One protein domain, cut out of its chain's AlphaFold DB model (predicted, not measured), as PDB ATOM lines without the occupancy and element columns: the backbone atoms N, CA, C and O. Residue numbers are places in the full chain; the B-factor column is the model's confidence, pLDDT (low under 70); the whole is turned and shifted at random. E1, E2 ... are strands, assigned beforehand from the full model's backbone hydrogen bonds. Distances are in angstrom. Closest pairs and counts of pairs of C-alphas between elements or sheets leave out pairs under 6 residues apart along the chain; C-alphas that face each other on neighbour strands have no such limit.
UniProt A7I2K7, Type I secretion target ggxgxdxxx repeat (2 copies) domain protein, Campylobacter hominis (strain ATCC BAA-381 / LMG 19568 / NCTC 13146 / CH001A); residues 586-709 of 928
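AT A GLANCE: This is residues 586 to 709 of the 928 residues of the protein "Type I secretion target ggxgxdxxx repeat (2 copies) domain protein" of Campylobacter hominis (strain ATCC BAA-381 / LMG 19568 / NCTC 13146 / CH001A) (UniProt A7I2K7). This is a long, flat, loosely built body of strands: toward one end two small sheets, E1 E9 E6 and E2 E5, make a small sandwich, and toward the other end lies a third sheet, E4 E3 E7. E8 runs on into E9 along the length, and residues 648 to 654 stick out at the third sheet's end. The printed part has 124 residues, with no named helix and nine strands, E1 to E9 in order along the chain; the class is all strand, though under half of the residues, 57, are in named elements. The sheet E1, E9, E6 is mixed; E4, E3, E7 and the pair E2, E5 are antiparallel. The whole is loose, with a radius of gyration of the C-alphas of 17.2 A and spans of 55 by 30 by 16 A.

IN THESE COORDINATES: E1, residues 590 to 593, begins at C-alpha 590 at (75.390, 124.206, 137.532). E2, residues 608 to 616, is the longest strand, 26.9 A. E3, residues 625 to 632, is 21.0 A long, and E4, residues 637 to 644, 22.8 A. E5 is residues 664 to 669, 16.3 A; E6 residues 679 to 683; E7 residues 687 to 691. E8, residues 696 to 701, is 14.7 A long, and E9, residues 703 to 708, 16.4 A, ending at C-alpha 708 at (66.528, 124.492, 131.344).

HOW THE PARTS SIT: E1 E9 E6 and E2 E5 form a sandwich, two sheets face to face, 9.8 A centre to centre where they face each other, with best planes 28 degrees apart. E1 is parallel to E9, with N 590 and O 704 2.9 A apart. E9 and E6 are antiparallel, with N 681 and O 705 at 2.8 A. E2 and E5 are antiparallel at 151 degrees, with N 610 and O 667 at 2.8 A. The closest C-alphas of E3 and E5 are those of Asn 632 and Asp 666, 7.1 A. E3 and E4 form a hairpin, with N 628 and O 641 at 2.9 A. On the other side of E3 is E7, antiparallel, with N 629 and O 687 at 2.7 A. E8 pairs with no named strand; it is near E2 and runs on into E9 at 14 degrees.

THE WHOLE: The two C-alphas farthest apart, those of Asp 649 and Lys 675, are 56.6 A apart. The printed part has no cut. The links E1 to E2 and E4 to E5 are long, with 14 and 19 residues. Mean pLDDT of the printed part is 83.9; residues 596 to 606 are under 70.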
ATOM      1  N   ILE A 586      89.027 126.871 139.854       89.75
ATOM      2  CA  ILE A 586      88.004 126.191 139.062       89.75
ATOM      3  C   ILE A 586      86.633 126.679 139.517       89.75
ATOM      4  O   ILE A 586      86.248 126.473 140.669       89.75
ATOM      5  N   ILE A 587      85.883 127.320 138.624       90.62
ATOM      6  CA  ILE A 587      84.472 127.648 138.856       90.62
ATOM      7  C   ILE A 587      83.638 126.434 138.429       90.62
ATOM      8  O   ILE A 587      83.798 125.912 137.330       90.62
ATOM      9  N   SER A 588      82.780 125.946 139.323       88.75
ATOM     10  CA  SER A 588      81.956 124.754 139.089       88.75
ATOM     11  C   SER A 588      80.852 125.026 138.061       88.75
ATOM     12  O   SER A 588      80.461 126.174 137.853       88.75
ATOM     13  N   ASN A 589      80.316 123.965 137.457       85.25
ATOM     14  CA  ASN A 589      79.116 124.045 136.623       85.25
ATOM     15  C   ASN A 589      77.844 123.941 137.480       85.25
ATOM     16  O   ASN A 589      77.887 123.385 138.579       85.25
ATOM     17  N   ALA A 590      76.718 124.428 136.961       84.06
ATOM     18  CA  ALA A 590      75.390 124.206 137.532       84.06
ATOM     19  C   ALA A 590      74.315 124.098 136.444       84.06
ATOM     20  O   ALA A 590      74.473 124.633 135.347       84.06
ATOM     21  N   THR A 591      73.204 123.449 136.783       83.75
ATOM     22  CA  THR A 591      72.004 123.358 135.945       83.75
ATOM     23  C   THR A 591      70.798 123.789 136.775       83.75
ATOM     24  O   THR A 591      70.669 123.359 137.919       83.75
ATOM     25  N   VAL A 592      69.954 124.666 136.233       84.38
ATOM     26  CA  VAL A 592      68.794 125.276 136.912       84.38
ATOM     27  C   VAL A 592      67.616 125.415 135.942       84.38
ATOM     28  O   VAL A 592      67.830 125.348 134.737       84.38
ATOM     29  N   THR A 593      66.393 125.612 136.435       81.00
ATOM     30  CA  THR A 593      65.192 125.846 135.604       81.00
ATOM     31  C   THR A 593      64.959 127.334 135.338       81.00
ATOM     32  O   THR A 593      65.387 128.175 136.127       81.00
ATOM     33  N   GLU A 594      64.293 127.672 134.237       81.81
ATOM     34  CA  GLU A 594      64.111 129.051 133.782       81.81
ATOM     35  C   GLU A 594      63.159 129.888 134.657       81.81
ATOM     36  O   GLU A 594      63.560 130.967 135.110       81.81
ATOM     37  N   GLY A 595      61.964 129.381 134.951       81.19
ATOM     38  CA  GLY A 595      60.929 130.034 135.747       81.19
ATOM     39  C   GLY A 595      60.103 131.093 134.995       81.19
ATOM     40  O   GLY A 595      60.518 131.665 133.996       81.19
ATOM     41  N   ASP A 596      58.939 131.423 135.560       69.31
ATOM     42  CA  ASP A 596      57.843 132.162 134.906       69.31
ATOM     43  C   ASP A 596      57.854 133.715 135.012       69.31
ATOM     44  O   ASP A 596      56.918 134.380 134.541       69.31
ATOM     45  N   GLU A 597      58.811 134.350 135.703       67.25
ATOM     46  CA  GLU A 597      58.752 135.803 135.969       67.25
ATOM     47  C   GLU A 597      59.397 136.690 134.892       67.25
ATOM     48  O   GLU A 597      60.591 136.612 134.608       67.25
ATOM     49  N   SER A 598      58.592 137.633 134.383       55.19
ATOM     50  CA  SER A 598      58.954 138.622 133.366       55.19
ATOM     51  C   SER A 598      59.337 139.978 133.977       55.19
ATOM     52  O   SER A 598      58.573 140.586 134.723       55.19
ATOM     53  N   GLU A 599      60.497 140.472 133.539       56.06
ATOM     54  CA  GLU A 599      61.049 141.822 133.728       56.06
ATOM     55  C   GLU A 599      61.631 142.197 135.111       56.06
ATOM     56  O   GLU A 599      61.223 141.678 136.150       56.06
ATOM     57  N   PRO A 600      62.632 143.112 135.142       54.00
ATOM     58  CA  PRO A 600      63.226 143.616 136.377       54.00
ATOM     59  C   PRO A 600      62.165 144.052 137.387       54.00
ATOM     60  O   PRO A 600      61.281 144.857 137.085       54.00
ATOM     61  N   ASN A 601      62.314 143.592 138.632       54.69
ATOM     62  CA  ASN A 601      61.603 144.190 139.758       54.69
ATOM     63  C   ASN A 601      61.880 145.710 139.810       54.69
ATOM     64  O   ASN A 601      62.795 146.216 139.156       54.69
ATOM     65  N   LYS A 602      61.113 146.478 140.597       52.75
ATOM     66  CA  LYS A 602      61.266 147.951 140.688       52.75
ATOM     67  C   LYS A 602      62.692 148.431 141.033       52.75
ATOM     68  O   LYS A 602      62.968 149.617 140.868       52.75
ATOM     69  N   ASP A 603      63.569 147.520 141.455       57.91
ATOM     70  CA  ASP A 603      64.956 147.751 141.848       57.91
ATOM     71  C   ASP A 603      65.991 147.269 140.802       57.91
ATOM     72  O   ASP A 603      67.195 147.389 141.035       57.91
ATOM     73  N   GLY A 604      65.560 146.743 139.646       57.59
ATOM     74  CA  GLY A 604      66.442 146.331 138.548       57.59
ATOM     75  C   GLY A 604      67.200 145.017 138.771       57.59
ATOM     76  O   GLY A 604      68.182 144.770 138.075       57.59
ATOM     77  N   LYS A 605      66.799 144.189 139.744       60.88
ATOM     78  CA  LYS A 605      67.457 142.909 140.059       60.88
ATOM     79  C   LYS A 605      66.745 141.738 139.375       60.88
ATOM     80  O   LYS A 605      65.527 141.769 139.198       60.88
ATOM     81  N   ALA A 606      67.518 140.728 138.984       69.50
ATOM     82  CA  ALA A 606      67.004 139.479 138.432       69.50
ATOM     83  C   ALA A 606      66.255 138.666 139.511       69.50
ATOM     84  O   ALA A 606      66.715 138.649 140.658       69.50
ATOM     85  N   PRO A 607      65.103 138.048 139.181       71.38
ATOM     86  CA  PRO A 607      64.272 137.328 140.147       71.38
ATOM     87  C   PRO A 607      64.863 135.968 140.536       71.38
ATOM     88  O   PRO A 607      64.708 135.548 141.682       71.38
ATOM     89  N   TYR A 608      65.597 135.322 139.627       81.88
ATOM     90  CA  TYR A 608      66.201 134.015 139.860       81.88
ATOM     91  C   TYR A 608      67.714 134.111 140.018       81.88
ATOM     92  O   TYR A 608      68.386 134.903 139.351       81.88
ATOM     93  N   ASN A 609      68.255 133.306 140.928       84.06
ATOM     94  CA  ASN A 609      69.682 133.231 141.182       84.06
ATOM     95  C   ASN A 609      70.105 131.809 141.558       84.06
ATOM     96  O   ASN A 609      69.324 131.020 142.081       84.06
ATOM     97  N   THR A 610      71.361 131.504 141.264       86.62
ATOM     98  CA  THR A 610      72.057 130.297 141.689       86.62
ATOM     99  C   THR A 610      73.478 130.663 142.078       86.62
ATOM    100  O   THR A 610      73.984 131.730 141.723       86.62
ATOM    101  N   SER A 611      74.126 129.782 142.822       87.00
ATOM    102  CA  SER A 611      75.430 130.034 143.411       87.00
ATOM    103  C   SER A 611      76.355 128.875 143.040       87.00
ATOM    104  O   SER A 611      76.106 127.729 143.409       87.00
ATOM    105  N   ILE A 612      77.410 129.156 142.272       88.38
ATOM    106  CA  ILE A 612      78.338 128.149 141.734       88.38
ATOM    107  C   ILE A 612      79.643 128.140 142.518       88.38
ATOM    108  O   ILE A 612      80.273 129.175 142.721       88.38
ATOM    109  N   GLY A 613      80.059 126.959 142.974       90.25
ATOM    110  CA  GLY A 613      81.225 126.808 143.842       90.25
ATOM    111  C   GLY A 613      82.546 127.150 143.151       90.25
ATOM    112  O   GLY A 613      82.787 126.738 142.018       90.25
ATOM    113  N   ILE A 614      83.432 127.839 143.868       92.50
ATOM    114  CA  ILE A 614      84.806 128.126 143.456       92.50
ATOM    115  C   ILE A 614      85.734 127.167 144.204       92.50
ATOM    116  O   ILE A 614      85.743 127.125 145.437       92.50
ATOM    117  N   LYS A 615      86.508 126.383 143.459       92.06
ATOM    118  CA  LYS A 615      87.396 125.333 143.966       92.06
ATOM    119  C   LYS A 615      88.833 125.581 143.514       92.06
ATOM    120  O   LYS A 615      89.078 126.360 142.598       92.06
ATOM    121  N   LEU A 616      89.777 124.910 144.163       89.88
ATOM    122  CA  LEU A 616      91.186 124.899 143.774       89.88
ATOM    123  C   LEU A 616      91.550 123.515 143.231       89.88
ATOM    124  O   LEU A 616      90.976 122.523 143.680       89.88
ATOM    125  N   SER A 617      92.499 123.438 142.294       81.00
ATOM    126  CA  SER A 617      92.949 122.153 141.726       81.00
ATOM    127  C   SER A 617      93.680 121.252 142.724       81.00
ATOM    128  O   SER A 617      93.784 120.052 142.492       81.00
ATOM    129  N   ARG A 618      94.173 121.816 143.832       82.94
ATOM    130  CA  ARG A 618      94.757 121.092 144.965       82.94
ATOM    131  C   ARG A 618      94.504 121.836 146.273       82.94
ATOM    132  O   ARG A 618      94.167 123.021 146.270       82.94
ATOM    133  N   GLU A 619      94.711 121.153 147.391       84.25
ATOM    134  CA  GLU A 619      94.755 121.810 148.697       84.25
ATOM    135  C   GLU A 619      95.982 122.729 148.811       84.25
ATOM    136  O   GLU A 619      97.036 122.482 148.212       84.25
ATOM    137  N   LEU A 620      95.825 123.815 149.570       87.19
ATOM    138  CA  LEU A 620      96.910 124.741 149.889       87.19
ATOM    139  C   LEU A 620      97.733 124.195 151.058       87.19
ATOM    140  O   LEU A 620      97.177 123.642 152.009       87.19
ATOM    141  N   LYS A 621      99.052 124.386 151.005       85.31
ATOM    142  CA  LYS A 621      99.948 124.105 152.136       85.31
ATOM    143  C   LYS A 621      99.702 125.100 153.274       85.31
ATOM    144  O   LYS A 621      99.080 126.140 153.081       85.31
ATOM    145  N   GLU A 622     100.209 124.791 154.468       82.94
ATOM    146  CA  GLU A 622      99.976 125.585 155.687       82.94
ATOM    147  C   GLU A 622     100.394 127.068 155.551       82.94
ATOM    148  O   GLU A 622      99.790 127.936 156.178       82.94
ATOM    149  N   ASP A 623     101.382 127.370 154.702       86.12
ATOM    150  CA  ASP A 623     101.907 128.711 154.405       86.12
ATOM    151  C   ASP A 623     101.373 129.335 153.094       86.12
ATOM    152  O   ASP A 623     101.738 130.459 152.728       86.12
ATOM    153  N   GLU A 624     100.501 128.632 152.372       93.00
ATOM    154  CA  GLU A 624      99.919 129.096 151.115       93.00
ATOM    155  C   GLU A 624      98.530 129.721 151.344       93.00
ATOM    156  O   GLU A 624      97.657 129.158 152.011       93.00
ATOM    157  N   PHE A 625      98.289 130.886 150.740       93.81
ATOM    158  CA  PHE A 625      96.970 131.507 150.689       93.81
ATOM    159  C   PHE A 625      96.681 132.097 149.307       93.81
ATOM    160  O   PHE A 625      97.584 132.502 148.568       93.81
ATOM    161  N   ILE A 626      95.393 132.198 148.983       95.19
ATOM    162  CA  ILE A 626      94.882 132.937 147.827       95.19
ATOM    163  C   ILE A 626      93.729 133.806 148.309       95.19
ATOM    164  O   ILE A 626      92.809 133.320 148.962       95.19
ATOM    165  N   ILE A 627      93.753 135.088 147.963       94.56
ATOM    166  CA  ILE A 627      92.595 135.969 148.069       94.56
ATOM    167  C   ILE A 627      92.097 136.230 146.655       94.56
ATOM    168  O   ILE A 627      92.786 136.867 145.854       94.56
ATOM    169  N   ILE A 628      90.890 135.767 146.360       94.94
ATOM    170  CA  ILE A 628      90.211 136.097 145.110       94.94
ATOM    171  C   ILE A 628      89.253 137.263 145.330       94.94
ATOM    172  O   ILE A 628      88.598 137.372 146.364       94.94
ATOM    173  N   GLN A 629      89.163 138.139 144.342       93.56
ATOM    174  CA  GLN A 629      88.188 139.208 144.258       93.56
ATOM    175  C   GLN A 629      87.020 138.747 143.393       93.56
ATOM    176  O   GLN A 629      87.214 138.409 142.225       93.56
ATOM    177  N   LYS A 630      85.807 138.792 143.946       90.19
ATOM    178  CA  LYS A 630      84.557 138.586 143.208       90.19
ATOM    179  C   LYS A 630      83.600 139.753 143.420       90.19
ATOM    180  O   LYS A 630      83.770 140.566 144.332       90.19
ATOM    181  N   TYR A 631      82.594 139.851 142.563       85.50
ATOM    182  CA  TYR A 631      81.491 140.785 142.755       85.50
ATOM    183  C   TYR A 631      80.345 140.082 143.486       85.50
ATOM    184  O   TYR A 631      79.922 139.005 143.078       85.50
ATOM    185  N   ASN A 632      79.856 140.683 144.568       81.12
ATOM    186  CA  ASN A 632      78.670 140.227 145.275       81.12
ATOM    187  C   ASN A 632      77.457 141.004 144.748       81.12
ATOM    188  O   ASN A 632      77.331 142.213 144.981       81.12
ATOM    189  N   TYR A 633      76.574 140.312 144.027       72.31
ATOM    190  CA  TYR A 633      75.409 140.929 143.393       72.31
ATOM    191  C   TYR A 633      74.362 141.403 144.405       72.31
ATOM    192  O   TYR A 633      73.769 142.469 144.221       72.31
ATOM    193  N   GLU A 634      74.166 140.674 145.505       71.00
ATOM    194  CA  GLU A 634      73.189 141.039 146.534       71.00
ATOM    195  C   GLU A 634      73.553 142.358 147.221       71.00
ATOM    196  O   GLU A 634      72.727 143.277 147.305       71.00
ATOM    197  N   LYS A 635      74.814 142.456 147.660       78.12
ATOM    198  CA  LYS A 635      75.396 143.610 148.358       78.12
ATOM    199  C   LYS A 635      75.849 144.719 147.406       78.12
ATOM    200  O   LYS A 635      76.310 145.749 147.891       78.12
ATOM    201  N   GLN A 636      75.783 144.496 146.090       79.12
ATOM    202  CA  GLN A 636      76.293 145.392 145.044       79.12
ATOM    203  C   GLN A 636      77.704 145.926 145.344       79.12
ATOM    204  O   GLN A 636      77.976 147.125 145.267       79.12
ATOM    205  N   SER A 637      78.604 145.041 145.769       84.56
ATOM    206  CA  SER A 637      79.946 145.423 146.213       84.56
ATOM    207  C   SER A 637      80.973 144.334 145.939       84.56
ATOM    208  O   SER A 637      80.645 143.178 145.684       84.56
ATOM    209  N   THR A 638      82.247 144.719 145.962       87.69
ATOM    210  CA  THR A 638      83.356 143.769 145.904       87.69
ATOM    211  C   THR A 638      83.420 142.938 147.180       87.69
ATOM    212  O   THR A 638      83.333 143.472 148.284       87.69
ATOM    213  N   GLU A 639      83.662 141.645 147.011       92.25
ATOM    214  CA  GLU A 639      83.882 140.680 148.079       92.25
ATOM    215  C   GLU A 639      85.219 139.966 147.844       92.25
ATOM    216  O   GLU A 639      85.579 139.655 146.706       92.25
ATOM    217  N   LEU A 640      85.975 139.744 148.919       94.12
ATOM    218  CA  LEU A 640      87.257 139.048 148.888       94.12
ATOM    219  C   LEU A 640      87.108 137.687 149.559       94.12
ATOM    220  O   LEU A 640      86.738 137.616 150.728       94.12
ATOM    221  N   VAL A 641      87.418 136.614 148.840       93.75
ATOM    222  CA  VAL A 641      87.314 135.245 149.356       93.75
ATOM    223  C   VAL A 641      88.706 134.715 149.641       93.75
ATOM    224  O   VAL A 641      89.554 134.679 148.748       93.75
ATOM    225  N   LEU A 642      88.934 134.314 150.889       93.56
ATOM    226  CA  LEU A 642      90.197 133.741 151.336       93.56
ATOM    227  C   LEU A 642      90.170 132.212 151.211       93.56
ATOM    228  O   LEU A 642      89.295 131.530 151.746       93.56
ATOM    229  N   PHE A 643      91.186 131.675 150.549       93.81
ATOM    230  CA  PHE A 643      91.583 130.277 150.626       93.81
ATOM    231  C   PHE A 643      92.895 130.183 151.409       93.81
ATOM    232  O   PHE A 643      93.819 130.952 151.147       93.81
ATOM    233  N   GLY A 644      92.976 129.233 152.343       90.88
ATOM    234  CA  GLY A 644      94.137 129.054 153.220       90.88
ATOM    235  C   GLY A 644      94.100 129.952 154.458       90.88
ATOM    236  O   GLY A 644      93.044 130.462 154.841       90.88
ATOM    237  N   THR A 645      95.259 130.134 155.088       89.06
ATOM    238  CA  THR A 645      95.415 130.946 156.305       89.06
ATOM    239  C   THR A 645      96.376 132.096 156.036       89.06
ATOM    240  O   THR A 645      97.458 131.894 155.495       89.06
ATOM    241  N   LEU A 646      95.996 133.317 156.419       89.69
ATOM    242  CA  LEU A 646      96.892 134.468 156.293       89.69
ATOM    243  C   LEU A 646      98.010 134.412 157.350       89.69
ATOM    244  O   LEU A 646      97.731 134.058 158.500       89.69
ATOM    245  N   PRO A 647      99.245 134.828 157.010       88.88
ATOM    246  CA  PRO A 647     100.308 135.028 157.994       88.88
ATOM    247  C   PRO A 647      99.858 135.948 159.140       88.88
ATOM    248  O   PRO A 647      99.094 136.891 158.924       88.88
ATOM    249  N   GLN A 648     100.337 135.707 160.368       85.25
ATOM    250  CA  GLN A 648      99.922 136.496 161.542       85.25
ATOM    251  C   GLN A 648     100.209 137.999 161.407       85.25
ATOM    252  O   GLN A 648      99.500 138.817 161.990       85.25
ATOM    253  N   ASP A 649     101.255 138.359 160.670       88.25
ATOM    254  CA  ASP A 649     101.704 139.725 160.410       88.25
ATOM    255  C   ASP A 649     101.132 140.321 159.112       88.25
ATOM    256  O   ASP A 649     101.461 141.455 158.761       88.25
ATOM    257  N   TYR A 650     100.243 139.602 158.417       87.44
ATOM    258  CA  TYR A 650      99.601 140.088 157.200       87.44
ATOM    259  C   TYR A 650      98.618 141.227 157.517       87.44
ATOM    260  O   TYR A 650      97.584 141.027 158.166       87.44
ATOM    261  N   ASP A 651      98.921 142.446 157.057       88.94
ATOM    262  CA  ASP A 651      98.086 143.620 157.327       88.94
ATOM    263  C   ASP A 651      96.777 143.571 156.528       88.94
ATOM    264  O   ASP A 651      96.718 143.858 155.332       88.94
ATOM    265  N   THR A 652      95.693 143.230 157.221       89.44
ATOM    266  CA  THR A 652      94.341 143.181 156.651       89.44
ATOM    267  C   THR A 652      93.574 144.493 156.808       89.44
ATOM    268  O   THR A 652      92.443 144.591 156.332       89.44
ATOM    269  N   SER A 653      94.137 145.526 157.445       90.25
ATOM    270  CA  SER A 653      93.393 146.713 157.908       90.25
ATOM    271  C   SER A 653      92.613 147.438 156.804       90.25
ATOM    272  O   SER A 653      91.562 148.014 157.079       90.25
ATOM    273  N   LEU A 654      93.095 147.385 155.556       87.50
ATOM    274  CA  LEU A 654      92.480 148.049 154.400       87.50
ATOM    275  C   LEU A 654      91.324 147.267 153.756       87.50
ATOM    276  O   LEU A 654      90.522 147.866 153.045       87.50
ATOM    277  N   PHE A 655      91.231 145.953 153.979       90.56
ATOM    278  CA  PHE A 655      90.266 145.092 153.281       90.56
ATOM    279  C   PHE A 655      89.578 144.058 154.184       90.56
ATOM    280  O   PHE A 655      88.756 143.279 153.711       90.56
ATOM    281  N   LYS A 656      89.846 144.067 155.496       89.75
ATOM    282  CA  LYS A 656      89.270 143.132 156.476       89.75
ATOM    283  C   LYS A 656      87.743 143.103 156.456       89.75
ATOM    284  O   LYS A 656      87.158 142.049 156.662       89.75
ATOM    285  N   SER A 657      87.096 144.240 156.195       88.81
ATOM    286  CA  SER A 657      85.634 144.336 156.080       88.81
ATOM    287  C   SER A 657      85.065 143.753 154.781       88.81
ATOM    288  O   SER A 657      83.849 143.645 154.669       88.81
ATOM    289  N   LEU A 658      85.917 143.439 153.799       90.94
ATOM    290  CA  LEU A 658      85.547 142.837 152.513       90.94
ATOM    291  C   LEU A 658      85.773 141.318 152.491       90.94
ATOM    292  O   LEU A 658      85.325 140.668 151.549       90.94
ATOM    293  N   LEU A 659      86.479 140.768 153.489       90.75
ATOM    294  CA  LEU A 659      86.727 139.333 153.600       90.75
ATOM    295  C   LEU A 659      85.425 138.572 153.850       90.75
ATOM    296  O   LEU A 659      84.593 138.980 154.663       90.75
ATOM    297  N   SER A 660      85.284 137.449 153.160       86.12
ATOM    298  CA  SER A 660      84.129 136.572 153.219       86.12
ATOM    299  C   SER A 660      84.558 135.120 153.093       86.12
ATOM    300  O   SER A 660      85.445 134.791 152.304       86.12
ATOM    301  N   ASP A 661      83.874 134.249 153.826       85.12
ATOM    302  CA  ASP A 661      84.027 132.798 153.702       85.12
ATOM    303  C   ASP A 661      83.152 132.225 152.572       85.12
ATOM    304  O   ASP A 661      83.128 131.014 152.347       85.12
ATOM    305  N   ASN A 662      82.430 133.083 151.839       87.56
ATOM    306  CA  ASN A 662      81.566 132.669 150.743       87.56
ATOM    307  C   ASN A 662      82.379 132.271 149.496       87.56
ATOM    308  O   ASN A 662      82.740 133.117 148.676       87.56
ATOM    309  N   LYS A 663      82.608 130.966 149.329       91.38
ATOM    310  CA  LYS A 663      83.324 130.355 148.197       91.38
ATOM    311  C   LYS A 663      82.419 130.026 147.004       91.38
ATOM    312  O   LYS A 663      82.672 129.054 146.297       91.38
ATOM    313  N   THR A 664      81.378 130.817 146.763       89.31
ATOM    314  CA  THR A 664      80.522 130.698 145.575       89.31
ATOM    315  C   THR A 664      80.509 131.982 144.752       89.31
ATOM    316  O   THR A 664      80.819 133.077 145.236       89.31
ATOM    317  N   LEU A 665      80.166 131.848 143.478       87.44
ATOM    318  CA  LEU A 665      79.886 132.940 142.563       87.44
ATOM    319  C   LEU A 665      78.387 132.963 142.276       87.44
ATOM    320  O   LEU A 665      77.820 131.937 141.909       87.44
ATOM    321  N   ASP A 666      77.754 134.119 142.428       85.31
ATOM    322  CA  ASP A 666      76.327 134.245 142.151       85.31
ATOM    323  C   ASP A 666      76.106 134.480 140.657       85.31
ATOM    324  O   ASP A 666      76.755 135.328 140.038       85.31
ATOM    325  N   PHE A 667      75.167 133.734 140.092       86.25
ATOM    326  CA  PHE A 667      74.674 133.901 138.736       86.25
ATOM    327  C   PHE A 667      73.169 134.143 138.796       86.25
ATOM    328  O   PHE A 667      72.457 133.465 139.533       86.25
ATOM    329  N   SER A 668      72.673 135.121 138.044       85.12
ATOM    330  CA  SER A 668      71.256 135.479 138.047       85.12
ATOM    331  C   SER A 668      70.733 135.618 136.628       85.12
ATOM    332  O   SER A 668      71.453 136.087 135.746       85.12
ATOM    333  N   TRP A 669      69.478 135.232 136.424       85.94
ATOM    334  CA  TRP A 669      68.821 135.261 135.121       85.94
ATOM    335  C   TRP A 669      67.371 135.726 135.237       85.94
ATOM    336  O   TRP A 669      66.794 135.802 136.325       85.94
ATOM    337  N   TYR A 670      66.806 136.073 134.086       83.06
ATOM    338  CA  TYR A 670      65.386 136.344 133.931       83.06
ATOM    339  C   TYR A 670      64.754 135.149 133.243       83.06
ATOM    340  O   TYR A 670      65.288 134.680 132.236       83.06
ATOM    341  N   GLY A 671      63.658 134.676 133.819       77.94
ATOM    342  CA  GLY A 671      62.821 133.677 133.187       77.94
ATOM    343  C   GLY A 671      61.834 134.311 132.218       77.94
ATOM    344  O   GLY A 671      61.784 135.543 132.075       77.94
ATOM    345  N   ASN A 672      61.066 133.481 131.523       76.50
ATOM    346  CA  ASN A 672      60.004 133.972 130.666       76.50
ATOM    347  C   ASN A 672      58.813 133.002 130.613       76.50
ATOM    348  O   ASN A 672      58.549 132.342 131.604       76.50
ATOM    349  N   LYS A 673      57.967 133.118 129.582       79.50
ATOM    350  CA  LYS A 673      56.758 132.286 129.401       79.50
ATOM    351  C   LYS A 673      56.672 131.678 128.001       79.50
ATOM    352  O   LYS A 673      55.584 131.404 127.487       79.50
ATOM    353  N   THR A 674      57.803 131.635 127.318       75.12
ATOM    354  CA  THR A 674      57.955 131.284 125.915       75.12
ATOM    355  C   THR A 674      58.876 130.092 125.860       75.12
ATOM    356  O   THR A 674      60.038 130.192 126.220       75.12
ATOM    357  N   LYS A 675      58.359 129.006 125.294       75.19
ATOM    358  CA  LYS A 675      59.146 127.823 124.986       75.19
ATOM    359  C   LYS A 675      60.373 128.177 124.138       75.19
ATOM    360  O   LYS A 675      60.234 128.721 123.033       75.19
ATOM    361  N   GLU A 676      61.542 127.790 124.624       77.19
ATOM    362  CA  GLU A 676      62.861 128.044 124.045       77.19
ATOM    363  C   GLU A 676      63.763 126.792 124.147       77.19
ATOM    364  O   GLU A 676      63.391 125.764 124.703       77.19
ATOM    365  N   GLU A 677      64.949 126.844 123.537       74.69
ATOM    366  CA  GLU A 677      65.987 125.824 123.752       74.69
ATOM    367  C   GLU A 677      66.749 126.115 125.053       74.69
ATOM    368  O   GLU A 677      66.934 127.282 125.410       74.69
ATOM    369  N   ASP A 678      67.283 125.077 125.706       81.00
ATOM    370  CA  ASP A 678      68.138 125.229 126.888       81.00
ATOM    371  C   ASP A 678      69.310 126.189 126.618       81.00
ATOM    372  O   ASP A 678      70.039 126.084 125.624       81.00
ATOM    373  N   ARG A 679      69.548 127.119 127.547       84.75
ATOM    374  CA  ARG A 679      70.561 128.174 127.388       84.75
ATOM    375  C   ARG A 679      71.773 127.896 128.268       84.75
ATOM    376  O   ARG A 679      71.646 127.721 129.475       84.75
ATOM    377  N   LYS A 680      72.976 127.920 127.685       87.69
ATOM    378  CA  LYS A 680      74.244 127.702 128.404       87.69
ATOM    379  C   LYS A 680      75.070 128.984 128.483       87.69
ATOM    380  O   LYS A 680      75.469 129.537 127.460       87.69
ATOM    381  N   TYR A 681      75.386 129.417 129.700       85.19
ATOM    382  CA  TYR A 681      76.158 130.629 129.972       85.19
ATOM    383  C   TYR A 681      77.524 130.285 130.554       85.19
ATOM    384  O   TYR A 681      77.622 129.544 131.528       85.19
ATOM    385  N   CYS A 682      78.585 130.845 129.971       84.88
ATOM    386  CA  CYS A 682      79.921 130.807 130.559       84.88
ATOM    387  C   CYS A 682      79.983 131.804 131.718       84.88
ATOM    388  O   CYS A 682      79.710 132.994 131.535       84.88
ATOM    389  N   VAL A 683      80.347 131.324 132.902       82.50
ATOM    390  CA  VAL A 683      80.457 132.129 134.110       82.50
ATOM    391  C   VAL A 683      81.919 132.222 134.531       82.50
ATOM    392  O   VAL A 683      82.551 131.256 134.958       82.50
ATOM    393  N   GLY A 684      82.442 133.438 134.405       73.56
ATOM    394  CA  GLY A 684      83.728 133.869 134.942       73.56
ATOM    395  C   GLY A 684      83.553 135.091 135.844       73.56
ATOM    396  O   GLY A 684      82.440 135.437 136.231       73.56
ATOM    397  N   GLY A 685      84.647 135.786 136.158       77.44
ATOM    398  CA  GLY A 685      84.581 137.052 136.909       77.44
ATOM    399  C   GLY A 685      85.174 137.007 138.314       77.44
ATOM    400  O   GLY A 685      84.855 137.858 139.145       77.44
ATOM    401  N   VAL A 686      86.060 136.048 138.574       86.19
ATOM    402  CA  VAL A 686      86.970 136.100 139.721       86.19
ATOM    403  C   VAL A 686      88.321 136.641 139.260       86.19
ATOM    404  O   VAL A 686      88.802 136.295 138.184       86.19
ATOM    405  N   ASN A 687      88.928 137.506 140.066       90.56
ATOM    406  CA  ASN A 687      90.279 138.019 139.847       90.56
ATOM    407  C   ASN A 687      91.161 137.665 141.041       90.56
ATOM    408  O   ASN A 687      90.665 137.479 142.148       90.56
ATOM    409  N   ILE A 688      92.475 137.616 140.850       93.44
ATOM    410  CA  ILE A 688      93.403 137.447 141.971       93.44
ATOM    411  C   ILE A 688      93.605 138.801 142.648       93.44
ATOM    412  O   ILE A 688      94.096 139.737 142.020       93.44
ATOM    413  N   PHE A 689      93.239 138.902 143.925       93.69
ATOM    414  CA  PHE A 689      93.528 140.080 144.745       93.69
ATOM    415  C   PHE A 689      94.927 139.993 145.355       93.69
ATOM    416  O   PHE A 689      95.706 140.938 145.279       93.69
ATOM    417  N   ALA A 690      95.240 138.845 145.960       92.56
ATOM    418  CA  ALA A 690      96.540 138.548 146.547       92.56
ATOM    419  C   ALA A 690      96.765 137.034 146.600       92.56
ATOM    420  O   ALA A 690      95.820 136.251 146.526       92.56
ATOM    421  N   LYS A 691      98.017 136.621 146.752       94.12
ATOM    422  CA  LYS A 691      98.422 135.223 146.925       94.12
ATOM    423  C   LYS A 691      99.750 135.171 147.679       94.12
ATOM    424  O   LYS A 691     100.447 136.185 147.719       94.12
ATOM    425  N   SER A 692     100.133 134.003 148.186       92.38
ATOM    426  CA  SER A 692     101.503 133.786 148.661       92.38
ATOM    427  C   SER A 692     102.532 133.938 147.525       92.38
ATOM    428  O   SER A 692     102.257 133.656 146.352       92.38
ATOM    429  N   ASP A 693     103.743 134.387 147.863       88.25
ATOM    430  CA  ASP A 693     104.831 134.581 146.891       88.25
ATOM    431  C   ASP A 693     105.336 133.255 146.303       88.25
ATOM    432  O   ASP A 693     105.713 133.207 145.135       88.25
ATOM    433  N   ASN A 694     105.290 132.177 147.093       86.00
ATOM    434  CA  ASN A 694     105.694 130.814 146.732       86.00
ATOM    435  C   ASN A 694     104.613 130.014 145.987       86.00
ATOM    436  O   ASN A 694     104.738 128.799 145.886       86.00
ATOM    437  N   LEU A 695     103.552 130.674 145.516       90.81
ATOM    438  CA  LEU A 695     102.429 130.048 144.826       90.81
ATOM    439  C   LEU A 695     102.238 130.688 143.450       90.81
ATOM    440  O   LEU A 695     102.141 131.909 143.344       90.81
ATOM    441  N   THR A 696     102.115 129.896 142.398       91.38
ATOM    442  CA  THR A 696     101.860 130.353 141.031       91.38
ATOM    443  C   THR A 696     100.419 130.021 140.650       91.38
ATOM    444  O   THR A 696     100.034 128.857 140.599       91.38
ATOM    445  N   ILE A 697      99.597 131.041 140.374       90.31
ATOM    446  CA  ILE A 697      98.274 130.811 139.773       90.31
ATOM    447  C   ILE A 697      98.496 130.544 138.293       90.31
ATOM    448  O   ILE A 697      98.947 131.438 137.574       90.31
ATOM    449  N   ARG A 698      98.200 129.322 137.861       87.50
ATOM    450  CA  ARG A 698      98.425 128.887 136.486       87.50
ATOM    451  C   ARG A 698      97.260 129.269 135.578       87.50
ATOM    452  O   ARG A 698      97.496 129.819 134.508       87.50
ATOM    453  N   ASP A 699      96.025 129.024 136.021       85.25
ATOM    454  CA  ASP A 699      94.812 129.370 135.273       85.25
ATOM    455  C   ASP A 699      93.588 129.617 136.182       85.25
ATOM    456  O   ASP A 699      93.536 129.173 137.334       85.25
ATOM    457  N   ILE A 700      92.584 130.321 135.651       88.88
ATOM    458  CA  ILE A 700      91.249 130.485 136.242       88.88
ATOM    459  C   ILE A 700      90.232 129.901 135.259       88.88
ATOM    460  O   ILE A 700      89.796 130.566 134.320       88.88
ATOM    461  N   LYS A 701      89.831 128.651 135.498       86.56
ATOM    462  CA  LYS A 701      88.897 127.918 134.644       86.56
ATOM    463  C   LYS A 701      87.462 128.408 134.886       86.56
ATOM    464  O   LYS A 701      86.991 128.329 136.029       86.56
ATOM    465  N   PRO A 702      86.759 128.910 133.853       88.12
ATOM    466  CA  PRO A 702      85.367 129.317 133.988       88.12
ATOM    467  C   PRO A 702      84.455 128.101 134.180       88.12
ATOM    468  O   PRO A 702      84.782 126.991 133.761       88.12
ATOM    469  N   GLY A 703      83.300 128.337 134.795       84.06
ATOM    470  CA  GLY A 703      82.227 127.358 134.922       84.06
ATOM    471  C   GLY A 703      81.113 127.660 133.931       84.06
ATOM    472  O   GLY A 703      81.119 128.697 133.267       84.06
ATOM    473  N   TYR A 704      80.129 126.778 133.842       87.06
ATOM    474  CA  TYR A 704      78.958 126.960 132.992       87.06
ATOM    475  C   TYR A 704      77.670 126.779 133.783       87.06
ATOM    476  O   TYR A 704      77.537 125.822 134.545       87.06
ATOM    477  N   VAL A 705      76.709 127.675 133.559       86.56
ATOM    478  CA  VAL A 705      75.336 127.529 134.053       86.56
ATOM    479  C   VAL A 705      74.432 127.190 132.879       86.56
ATOM    480  O   VAL A 705      74.363 127.952 131.913       86.56
ATOM    481  N   THR A 706      73.753 126.051 132.962       87.44
ATOM    482  CA  THR A 706      72.712 125.641 132.017       87.44
ATOM    483  C   THR A 706      71.349 125.993 132.603       87.44
ATOM    484  O   THR A 706      71.018 125.548 133.700       87.44
ATOM    485  N   ILE A 707      70.570 126.797 131.886       85.25
ATOM    486  CA  ILE A 707      69.183 127.124 132.212       85.25
ATOM    487  C   ILE A 707      68.286 126.252 131.334       85.25
ATOM    488  O   ILE A 707      68.329 126.391 130.110       85.25
ATOM    489  N   LYS A 708      67.529 125.356 131.971       80.25
ATOM    490  CA  LYS A 708      66.528 124.492 131.344       80.25
ATOM    491  C   LYS A 708      65.219 125.250 131.150       80.25
ATOM    492  O   LYS A 708      64.711 125.814 132.120       80.25
ATOM    493  N   ASP A 709      64.685 125.219 129.934       79.38
ATOM    494  CA  ASP A 709      63.391 125.828 129.599       79.38
ATOM    495  C   ASP A 709      62.221 125.006 130.183       79.38
ATOM    496  O   ASP A 709      61.981 123.862 129.763       79.38
TER     497      ASP A 709